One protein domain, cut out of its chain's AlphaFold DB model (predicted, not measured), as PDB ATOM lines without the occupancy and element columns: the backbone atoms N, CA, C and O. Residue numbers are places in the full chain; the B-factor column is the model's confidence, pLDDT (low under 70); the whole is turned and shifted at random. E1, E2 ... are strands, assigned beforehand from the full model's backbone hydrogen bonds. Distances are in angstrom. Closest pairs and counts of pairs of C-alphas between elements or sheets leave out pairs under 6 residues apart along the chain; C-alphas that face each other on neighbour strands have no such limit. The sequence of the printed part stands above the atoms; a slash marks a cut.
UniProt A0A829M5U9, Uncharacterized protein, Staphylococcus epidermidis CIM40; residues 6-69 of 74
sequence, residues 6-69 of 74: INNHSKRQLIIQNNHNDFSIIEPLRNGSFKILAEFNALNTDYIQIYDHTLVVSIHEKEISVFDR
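AT A GLANCE: This is residues 6 to 69 of the 74 residues of an uncharacterized protein of Staphylococcus epidermidis CIM40 (UniProt A0A829M5U9). What does one see first? Two sheets lie face to face as a small sandwich: a twisted sheet of four strands, E2 E3 E4 E5, covers a smaller one of three, E1 E7 E6, and the hairpin of E3 and E4 reaches to one end of the longest axis with residues 29 to 33. What is it made of? The printed part has 64 residues with no named helix and seven named strands, E1 to E7 in order along the chain, and its class is all strand. The larger sheet, in the order E2 E3 E4 E5, is antiparallel, and the smaller, in the order E1 E7 E6, is mixed. How large is it? It is compact, with a radius of gyration of the C-alphas of 11.2 A and spans of 33 by 25 by 18 A.

IN THESE COORDINATES: Where is the larger sheet? E2 is residues 15 to 19, E3 residues 22 to 28, 18.5 A long, E4 residues 34 to 41, 19.8 A long, and E5 residues 44 to 50, 14.5 A long. E4 begins at C-alpha 34 (-47.665, 30.935, -31.188) and bends by 63 degrees at residue 37. Where is the smaller sheet? E1 is residues 6 to 8, 6.2 A long, from C-alpha 6 (-40.949, 31.678, -48.821). E6 is residues 55 to 60, 16.5 A, and E7 residues 63 to 68, 16.9 A, to C-alpha 68 (-54.545, 37.127, -46.656).

HOW THE PARTS SIT: How is the larger sheet paired? E2 E3 E4 E5 are a meander, each strand the antiparallel neighbour of the one before. N 17 and O 24 are 2.9 A apart between E2 and E3, N 25 and O 38 2.8 A between E3 and E4, and N 49 and O 39 2.8 A between E4 and E5. How is the smaller one paired? E7, the inner strand, is antiparallel to E6, with N 65 and O 58 2.9 A apart, and parallel to E1, with N 7 and O 64 2.8 A apart. How do the sheets meet? As a sandwich, two sheets face to face, their facing parts are 9.8 A centre to centre, with the strands at 26 degrees. The closest C-alphas of E5 and E6 are those of Thr 45 and Ile 59, 6.6 A apart.

THE WHOLE: How far does it reach? The two C-alphas farthest apart, those of Asn 31 and Glu 61, are 34.5 A apart. Is it unbroken and sure? The printed part has no cut and no long link; the mean pLDDT of the printed part is 93.6, and no printed residue is under 70.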
ATOM      1  N   ILE A   6     -39.804  31.238 -49.617       91.81
ATOM      2  CA  ILE A   6     -40.949  31.678 -48.821       91.81
ATOM      3  C   ILE A   6     -41.358  33.066 -49.289       91.81
ATOM      4  O   ILE A   6     -40.626  34.034 -49.087       91.81
ATOM      5  N   ASN A   7     -42.559  33.155 -49.847       93.69
ATOM      6  CA  ASN A   7     -43.156  34.389 -50.326       93.69
ATOM      7  C   ASN A   7     -44.359  34.738 -49.445       93.69
ATOM      8  O   ASN A   7     -45.480  34.257 -49.623       93.69
ATOM      9  N   ASN A   8     -44.118  35.575 -48.437       92.81
ATOM     10  CA  ASN A   8     -45.191  36.089 -47.597       92.81
ATOM     11  C   ASN A   8     -45.798  37.347 -48.233       92.81
ATOM     12  O   ASN A   8     -45.218  38.428 -48.152       92.81
ATOM     13  N   HIS A   9     -46.973  37.200 -48.843       94.12
ATOM     14  CA  HIS A   9     -47.776  38.301 -49.381       94.12
ATOM     15  C   HIS A   9     -48.853  38.788 -48.398       94.12
ATOM     16  O   HIS A   9     -49.568  39.746 -48.696       94.12
ATOM     17  N   SER A  10     -48.991  38.137 -47.240       91.56
ATOM     18  CA  SER A  10     -49.869  38.599 -46.165       91.56
ATOM     19  C   SER A  10     -49.263  39.799 -45.434       91.56
ATOM     20  O   SER A  10     -48.052  40.028 -45.451       91.56
ATOM     21  N   LYS A  11     -50.102  40.550 -44.718       91.50
ATOM     22  CA  LYS A  11     -49.637  41.612 -43.805       91.50
ATOM     23  C   LYS A  11     -49.168  41.071 -42.451       91.50
ATOM     24  O   LYS A  11     -48.750  41.851 -41.594       91.50
ATOM     25  N   ARG A  12     -49.275  39.759 -42.230       91.75
ATOM     26  CA  ARG A  12     -48.990  39.102 -40.953       91.75
ATOM     27  C   ARG A  12     -47.504  38.787 -40.843       91.75
ATOM     28  O   ARG A  12     -46.847  38.431 -41.823       91.75
ATOM     29  N   GLN A  13     -46.967  38.886 -39.630       91.25
ATOM     30  CA  GLN A  13     -45.618  38.414 -39.346       91.25
ATOM     31  C   GLN A  13     -45.675  36.899 -39.163       91.25
ATOM     32  O   GLN A  13     -46.125  36.414 -38.130       91.25
ATOM     33  N   LEU A  14     -45.233  36.161 -40.174       94.44
ATOM     34  CA  LEU A  14     -45.274  34.704 -40.174       94.44
ATOM     35  C   LEU A  14     -43.882  34.121 -39.962       94.44
ATOM     36  O   LEU A  14     -42.883  34.670 -40.427       94.44
ATOM     37  N   ILE A  15     -43.832  32.980 -39.287       93.88
ATOM     38  CA  ILE A  15     -42.646  32.134 -39.203       93.88
ATOM     39  C   ILE A  15     -43.005  30.805 -39.854       93.88
ATOM     40  O   ILE A  15     -44.055  30.232 -39.572       93.88
ATOM     41  N   ILE A  16     -42.126  30.310 -40.719       92.88
ATOM     42  CA  ILE A  16     -42.229  28.957 -41.259       92.88
ATOM     43  C   ILE A  16     -41.178  28.109 -40.569       92.88
ATOM     44  O   ILE A  16     -39.991  28.443 -40.565       92.88
ATOM     45  N   GLN A  17     -41.635  27.031 -39.952       92.31
ATOM     46  CA  GLN A  17     -40.794  26.053 -39.287       92.31
ATOM     47  C   GLN A  17     -40.848  24.752 -40.072       92.31
ATOM     48  O   GLN A  17     -41.885  24.401 -40.631       92.31
ATOM     49  N   ASN A  18     -39.723  24.043 -40.110       91.25
ATOM     50  CA  ASN A  18     -39.655  22.714 -40.694       91.25
ATOM     51  C   ASN A  18     -39.099  21.735 -39.661       91.25
ATOM     52  O   ASN A  18     -38.103  22.027 -38.995       91.25
ATOM     53  N   ASN A  19     -39.713  20.562 -39.574       89.06
ATOM     54  CA  ASN A  19     -39.199  19.417 -38.845       89.06
ATOM     55  C   ASN A  19     -39.190  18.219 -39.792       89.06
ATOM     56  O   ASN A  19     -40.235  17.673 -40.129       89.06
ATOM     57  N   HIS A  20     -37.999  17.821 -40.246       89.38
ATOM     58  CA  HIS A  20     -37.846  16.851 -41.332       89.38
ATOM     59  C   HIS A  20     -38.662  17.277 -42.568       89.38
ATOM     60  O   HIS A  20     -38.316  18.286 -43.190       89.38
ATOM     61  N   ASN A  21     -39.729  16.543 -42.889       91.75
ATOM     62  CA  ASN A  21     -40.605  16.801 -44.030       91.75
ATOM     63  C   ASN A  21     -41.875  17.566 -43.653       91.75
ATOM     64  O   ASN A  21     -42.590  17.988 -44.553       91.75
ATOM     65  N   ASP A  22     -42.161  17.759 -42.369       94.25
ATOM     66  CA  ASP A  22     -43.347  18.489 -41.932       94.25
ATOM     67  C   ASP A  22     -43.026  19.975 -41.797       94.25
ATOM     68  O   ASP A  22     -41.994  20.370 -41.240       94.25
ATOM     69  N   PHE A  23     -43.913  20.801 -42.335       95.69
ATOM     70  CA  PHE A  23     -43.827  22.249 -42.301       95.69
ATOM     71  C   PHE A  23     -45.019  22.808 -41.545       95.69
ATOM     72  O   PHE A  23     -46.158  22.413 -41.793       95.69
ATOM     73  N   SER A  24     -44.748  23.784 -40.684       96.50
ATOM     74  CA  SER A  24     -45.769  24.546 -39.972       96.50
ATOM     75  C   SER A  24     -45.581  26.029 -40.270       96.50
ATOM     76  O   SER A  24     -44.482  26.575 -40.145       96.50
ATOM     77  N   ILE A  25     -46.669  26.691 -40.648       96.62
ATOM     78  CA  ILE A  25     -46.747  28.145 -40.775       96.62
ATOM     79  C   ILE A  25     -47.392  28.658 -39.496       96.62
ATOM     80  O   ILE A  25     -48.525  28.291 -39.179       96.62
ATOM     81  N   ILE A  26     -46.670  29.490 -38.753       96.31
ATOM     82  CA  ILE A  26     -47.099  29.981 -37.445       96.31
ATOM     83  C   ILE A  26     -47.110  31.507 -37.395       96.31
ATOM     84  O   ILE A  26     -46.324  32.182 -38.063       96.31
ATOM     85  N   GLU A  27     -47.976  32.047 -36.545       95.75
ATOM     86  CA  GLU A  27     -47.954  33.449 -36.134       95.75
ATOM     87  C   GLU A  27     -47.472  33.537 -34.679       95.75
ATOM     88  O   GLU A  27     -48.116  32.964 -33.789       95.75
ATOM     89  N   PRO A  28     -46.351  34.226 -34.400       95.38
ATOM     90  CA  PRO A  28     -45.920  34.482 -33.038       95.38
ATOM     91  C   PRO A  28     -46.868  35.482 -32.364       95.38
ATOM     92  O   PRO A  28     -47.247  36.506 -32.933       95.38
ATOM     93  N   LEU A  29     -47.221  35.204 -31.114       94.19
ATOM     94  CA  LEU A  29     -48.057  36.060 -30.282       94.19
ATOM     95  C   LEU A  29     -47.185  36.832 -29.285       94.19
ATOM     96  O   LEU A  29     -46.128  36.376 -28.851       94.19
ATOM     97  N   ARG A  30     -47.643  38.022 -28.876       92.88
ATOM     98  CA  ARG A  30     -46.869  38.931 -27.999       92.88
ATOM     99  C   ARG A  30     -46.519  38.341 -26.631       92.88
ATOM    100  O   ARG A  30     -45.577  38.796 -25.998       92.88
ATOM    101  N   ASN A  31     -47.280  37.354 -26.170       94.50
ATOM    102  CA  ASN A  31     -47.059  36.658 -24.903       94.50
ATOM    103  C   ASN A  31     -46.009  35.530 -25.003       94.50
ATOM    104  O   ASN A  31     -45.878  34.752 -24.063       94.50
ATOM    105  N   GLY A  32     -45.310  35.396 -26.134       91.25
ATOM    106  CA  GLY A  32     -44.315  34.346 -26.359       91.25
ATOM    107  C   GLY A  32     -44.900  32.996 -26.782       91.25
ATOM    108  O   GLY A  32     -44.141  32.068 -27.043       91.25
ATOM    109  N   SER A  33     -46.229  32.876 -26.883       95.56
ATOM    110  CA  SER A  33     -46.872  31.719 -27.520       95.56
ATOM    111  C   SER A  33     -46.952  31.894 -29.041       95.56
ATOM    112  O   SER A  33     -46.571  32.933 -29.582       95.56
ATOM    113  N   PHE A  34     -47.446  30.881 -29.747       95.38
ATOM    114  CA  PHE A  34     -47.665  30.935 -31.188       95.38
ATOM    115  C   PHE A  34     -48.994  30.277 -31.556       95.38
ATOM    116  O   PHE A  34     -49.482  29.391 -30.852       95.38
ATOM    117  N   LYS A  35     -49.569  30.711 -32.678       95.25
ATOM    118  CA  LYS A  35     -50.723  30.072 -33.313       95.25
ATOM    119  C   LYS A  35     -50.249  29.322 -34.551       95.25
ATOM    120  O   LYS A  35     -49.595  29.918 -35.404       95.25
ATOM    121  N   ILE A  36     -50.606  28.046 -34.669       96.44
ATOM    122  CA  ILE A  36     -50.407  27.281 -35.904       96.44
ATOM    123  C   ILE A  36     -51.509  27.675 -36.888       96.44
ATOM    124  O   ILE A  36     -52.694  27.650 -36.551       96.44
ATOM    125  N   LEU A  37     -51.113  28.095 -38.085       97.06
ATOM    126  CA  LEU A  37     -52.017  28.613 -39.111       97.06
ATOM    127  C   LEU A  37     -52.264  27.594 -40.213       97.06
ATOM    128  O   LEU A  37     -53.392  27.463 -40.686       97.06
ATOM    129  N   ALA A  38     -51.214  26.880 -40.609       97.00
ATOM    130  CA  ALA A  38     -51.295  25.794 -41.566       97.00
ATOM    131  C   ALA A  38     -50.144  24.809 -41.371       97.00
ATOM    132  O   ALA A  38     -49.069  25.194 -40.907       97.00
ATOM    133  N   GLU A  39     -50.374  23.564 -41.770       97.00
ATOM    134  CA  GLU A  39     -49.380  22.495 -41.770       97.00
ATOM    135  C   GLU A  39     -49.469  21.676 -43.053       97.00
ATOM    136  O   GLU A  39     -50.549  21.501 -43.619       97.00
ATOM    137  N   PHE A  40     -48.327  21.182 -43.522       95.50
ATOM    138  CA  PHE A  40     -48.262  20.277 -44.666       95.50
ATOM    139  C   PHE A  40     -46.991  19.432 -44.617       95.50
ATOM    140  O   PHE A  40     -46.011  19.788 -43.960       95.50
ATOM    141  N   ASN A  41     -46.994  18.331 -45.364       94.94
ATOM    142  CA  ASN A  41     -45.816  17.494 -45.544       94.94
ATOM    143  C   ASN A  41     -45.194  17.746 -46.926       94.94
ATOM    144  O   ASN A  41     -45.872  17.691 -47.946       94.94
ATOM    145  N   ALA A  42     -43.886  17.982 -46.977       91.50
ATOM    146  CA  ALA A  42     -43.127  18.242 -48.198       91.50
ATOM    147  C   ALA A  42     -43.122  17.080 -49.202       91.50
ATOM    148  O   ALA A  42     -42.826  17.301 -50.372       91.50
ATOM    149  N   LEU A  43     -43.422  15.853 -48.765       91.94
ATOM    150  CA  LEU A  43     -43.575  14.700 -49.656       91.94
ATOM    151  C   LEU A  43     -44.985  14.604 -50.254       91.94
ATOM    152  O   LEU A  43     -45.201  13.799 -51.156       91.94
ATOM    153  N   ASN A  44     -45.943  15.385 -49.743       91.06
ATOM    154  CA  ASN A  44     -47.329  15.380 -50.190       91.06
ATOM    155  C   ASN A  44     -47.960  16.776 -50.050       91.06
ATOM    156  O   ASN A  44     -48.777  17.035 -49.164       91.06
ATOM    157  N   THR A  45     -47.549  17.685 -50.932       88.81
ATOM    158  CA  THR A  45     -47.931  19.104 -50.893       88.81
ATOM    159  C   THR A  45     -49.373  19.372 -51.321       88.81
ATOM    160  O   THR A  45     -49.864  20.475 -51.106       88.81
ATOM    161  N   ASP A  46     -50.063  18.377 -51.882       88.50
ATOM    162  CA  ASP A  46     -51.480  18.482 -52.257       88.50
ATOM    163  C   ASP A  46     -52.401  18.538 -51.027       88.50
ATOM    164  O   ASP A  46     -53.532  19.020 -51.105       88.50
ATOM    165  N   TYR A  47     -51.915  18.071 -49.871       91.00
ATOM    166  CA  TYR A  47     -52.666  18.051 -48.621       91.00
ATOM    167  C   TYR A  47     -52.094  19.075 -47.648       91.00
ATOM    168  O   TYR A  47     -51.190  18.795 -46.857       91.00
ATOM    169  N   ILE A  48     -52.668  20.274 -47.704       94.31
ATOM    170  CA  ILE A  48     -52.376  21.366 -46.778       94.31
ATOM    171  C   ILE A  48     -53.530  21.468 -45.789       94.31
ATOM    172  O   ILE A  48     -54.675  21.731 -46.165       94.31
ATOM    173  N   GLN A  49     -53.229  21.303 -44.508       96.69
ATOM    174  CA  GLN A  49     -54.189  21.541 -43.446       96.69
ATOM    175  C   GLN A  49     -54.140  23.015 -43.055       96.69
ATOM    176  O   GLN A  49     -53.152  23.482 -42.497       96.69
ATOM    177  N   ILE A  50     -55.202  23.764 -43.358       95.75
ATOM    178  CA  ILE A  50     -55.311  25.191 -43.032       95.75
ATOM    179  C   ILE A  50     -56.239  25.354 -41.826       95.75
ATOM    180  O   ILE A  50     -57.441  25.110 -41.920       95.75
ATOM    181  N   TYR A  51     -55.683  25.794 -40.699       97.06
ATOM    182  CA  TYR A  51     -56.421  26.072 -39.460       97.06
ATOM    183  C   TYR A  51     -56.945  27.509 -39.398       97.06
ATOM    184  O   TYR A  51     -57.887  27.805 -38.663       97.06
ATOM    185  N   ASP A  52     -56.329  28.423 -40.146       95.00
ATOM    186  CA  ASP A  52     -56.736  29.821 -40.209       95.00
ATOM    187  C   ASP A  52     -57.472  30.120 -41.523       95.00
ATOM    188  O   ASP A  52     -56.866  30.296 -42.578       95.00
ATOM    189  N   HIS A  53     -58.803  30.199 -41.459       91.31
ATOM    190  CA  HIS A  53     -59.649  30.439 -42.636       91.31
ATOM    191  C   HIS A  53     -59.453  31.820 -43.280       91.31
ATOM    192  O   HIS A  53     -59.907  32.036 -44.405       91.31
ATOM    193  N   THR A  54     -58.765  32.747 -42.602       93.19
ATOM    194  CA  THR A  54     -58.405  34.055 -43.168       93.19
ATOM    195  C   THR A  54     -57.137  33.999 -44.012       93.19
ATOM    196  O   THR A  54     -56.746  35.014 -44.576       93.19
ATOM    197  N   LEU A  55     -56.507  32.829 -44.142       93.31
ATOM    198  CA  LEU A  55     -55.332  32.629 -44.976       93.31
ATOM    199  C   LEU A  55     -55.619  31.737 -46.182       93.31
ATOM    200  O   LEU A  55     -56.511  30.880 -46.196       93.31
ATOM    201  N   VAL A  56     -54.811  31.958 -47.212       94.81
ATOM    202  CA  VAL A  56     -54.621  31.043 -48.332       94.81
ATOM    203  C   VAL A  56     -53.141  30.697 -48.380       94.81
ATOM    204  O   VAL A  56     -52.291  31.588 -48.381       94.81
ATOM    205  N   VAL A  57     -52.845  29.401 -48.414       94.94
ATOM    206  CA  VAL A  57     -51.490  28.870 -48.571       94.94
ATOM    207  C   VAL A  57     -51.447  28.140 -49.901       94.94
ATOM    208  O   VAL A  57     -52.287  27.281 -50.160       94.94
ATOM    209  N   SER A  58     -50.492  28.516 -50.742       94.81
ATOM    210  CA  SER A  58     -50.220  27.868 -52.020       94.81
ATOM    211  C   SER A  58     -48.814  27.291 -51.991       94.81
ATOM    212  O   SER A  58     -47.887  27.949 -51.509       94.81
ATOM    213  N   ILE A  59     -48.669  26.075 -52.506       94.25
ATOM    214  CA  ILE A  59     -47.379  25.408 -52.638       94.25
ATOM    215  C   ILE A  59     -47.208  25.006 -54.093       94.25
ATOM    216  O   ILE A  59     -48.065  24.331 -54.662       94.25
ATOM    217  N   HIS A  60     -46.098  25.425 -54.690       91.94
ATOM    218  CA  HIS A  60     -45.718  25.032 -56.038       91.94
ATOM    219  C   HIS A  60     -44.238  24.660 -56.034       91.94
ATOM    220  O   HIS A  60     -43.385  25.480 -55.697       91.94
ATOM    221  N   GLU A  61     -43.939  23.403 -56.360       88.75
ATOM    222  CA  GLU A  61     -42.604  22.812 -56.215       88.75
ATOM    223  C   GLU A  61     -42.043  22.984 -54.788       88.75
ATOM    224  O   GLU A  61     -42.499  22.318 -53.862       88.75
ATOM    225  N   LYS A  62     -41.061  23.874 -54.594       90.56
ATOM    226  CA  LYS A  62     -40.469  24.210 -53.287       90.56
ATOM    227  C   LYS A  62     -40.705  25.671 -52.894       90.56
ATOM    228  O   LYS A  62     -39.933  26.255 -52.134       90.56
ATOM    229  N   GLU A  63     -41.755  26.282 -53.422       94.44
ATOM    230  CA  GLU A  63     -42.166  27.634 -53.070       94.44
ATOM    231  C   GLU A  63     -43.434  27.601 -52.216       94.44
ATOM    232  O   GLU A  63     -44.434  26.996 -52.600       94.44
ATOM    233  N   ILE A  64     -43.391  28.276 -51.065       94.94
ATOM    234  CA  ILE A  64     -44.544  28.487 -50.187       94.94
ATOM    235  C   ILE A  64     -44.960  29.944 -50.321       94.94
ATOM    236  O   ILE A  64     -44.216  30.846 -49.932       94.94
ATOM    237  N   SER A  65     -46.171  30.163 -50.817       95.56
ATOM    238  CA  SER A  65     -46.772  31.486 -50.929       95.56
ATOM    239  C   SER A  65     -47.959  31.613 -49.975       95.56
ATOM    240  O   SER A  65     -48.860  30.772 -49.978       95.56
ATOM    241  N   VAL A  66     -47.968  32.665 -49.151       95.94
ATOM    242  CA  VAL A  66     -49.021  32.906 -48.147       95.94
ATOM    243  C   VAL A  66     -49.702  34.243 -48.395       95.94
ATOM    244  O   VAL A  66     -49.031  35.269 -48.499       95.94
ATOM    245  N   PHE A  67     -51.034  34.239 -48.438       95.06
ATOM    246  CA  PHE A  67     -51.863  35.413 -48.706       95.06
ATOM    247  C   PHE A  67     -52.939  35.581 -47.637       95.06
ATOM    248  O   PHE A  67     -53.498  34.597 -47.148       95.06
ATOM    249  N   ASP A  68     -53.292  36.833 -47.347       93.75
ATOM    250  CA  ASP A  68     -54.545  37.127 -46.656       93.75
ATOM    251  C   ASP A  68     -55.708  36.806 -47.604       93.75
ATOM    252  O   ASP A  68     -55.775  37.302 -48.734       93.75
ATOM    253  N   ARG A  69     -56.648  35.976 -47.154       90.25
ATOM    254  CA  ARG A  69     -57.926  35.795 -47.833       90.25
ATOM    255  C   ARG A  69     -58.668  37.118 -47.711       90.25
ATOM    256  O   ARG A  69     -59.098  37.487 -46.619       90.25
TER     257      ARG A  69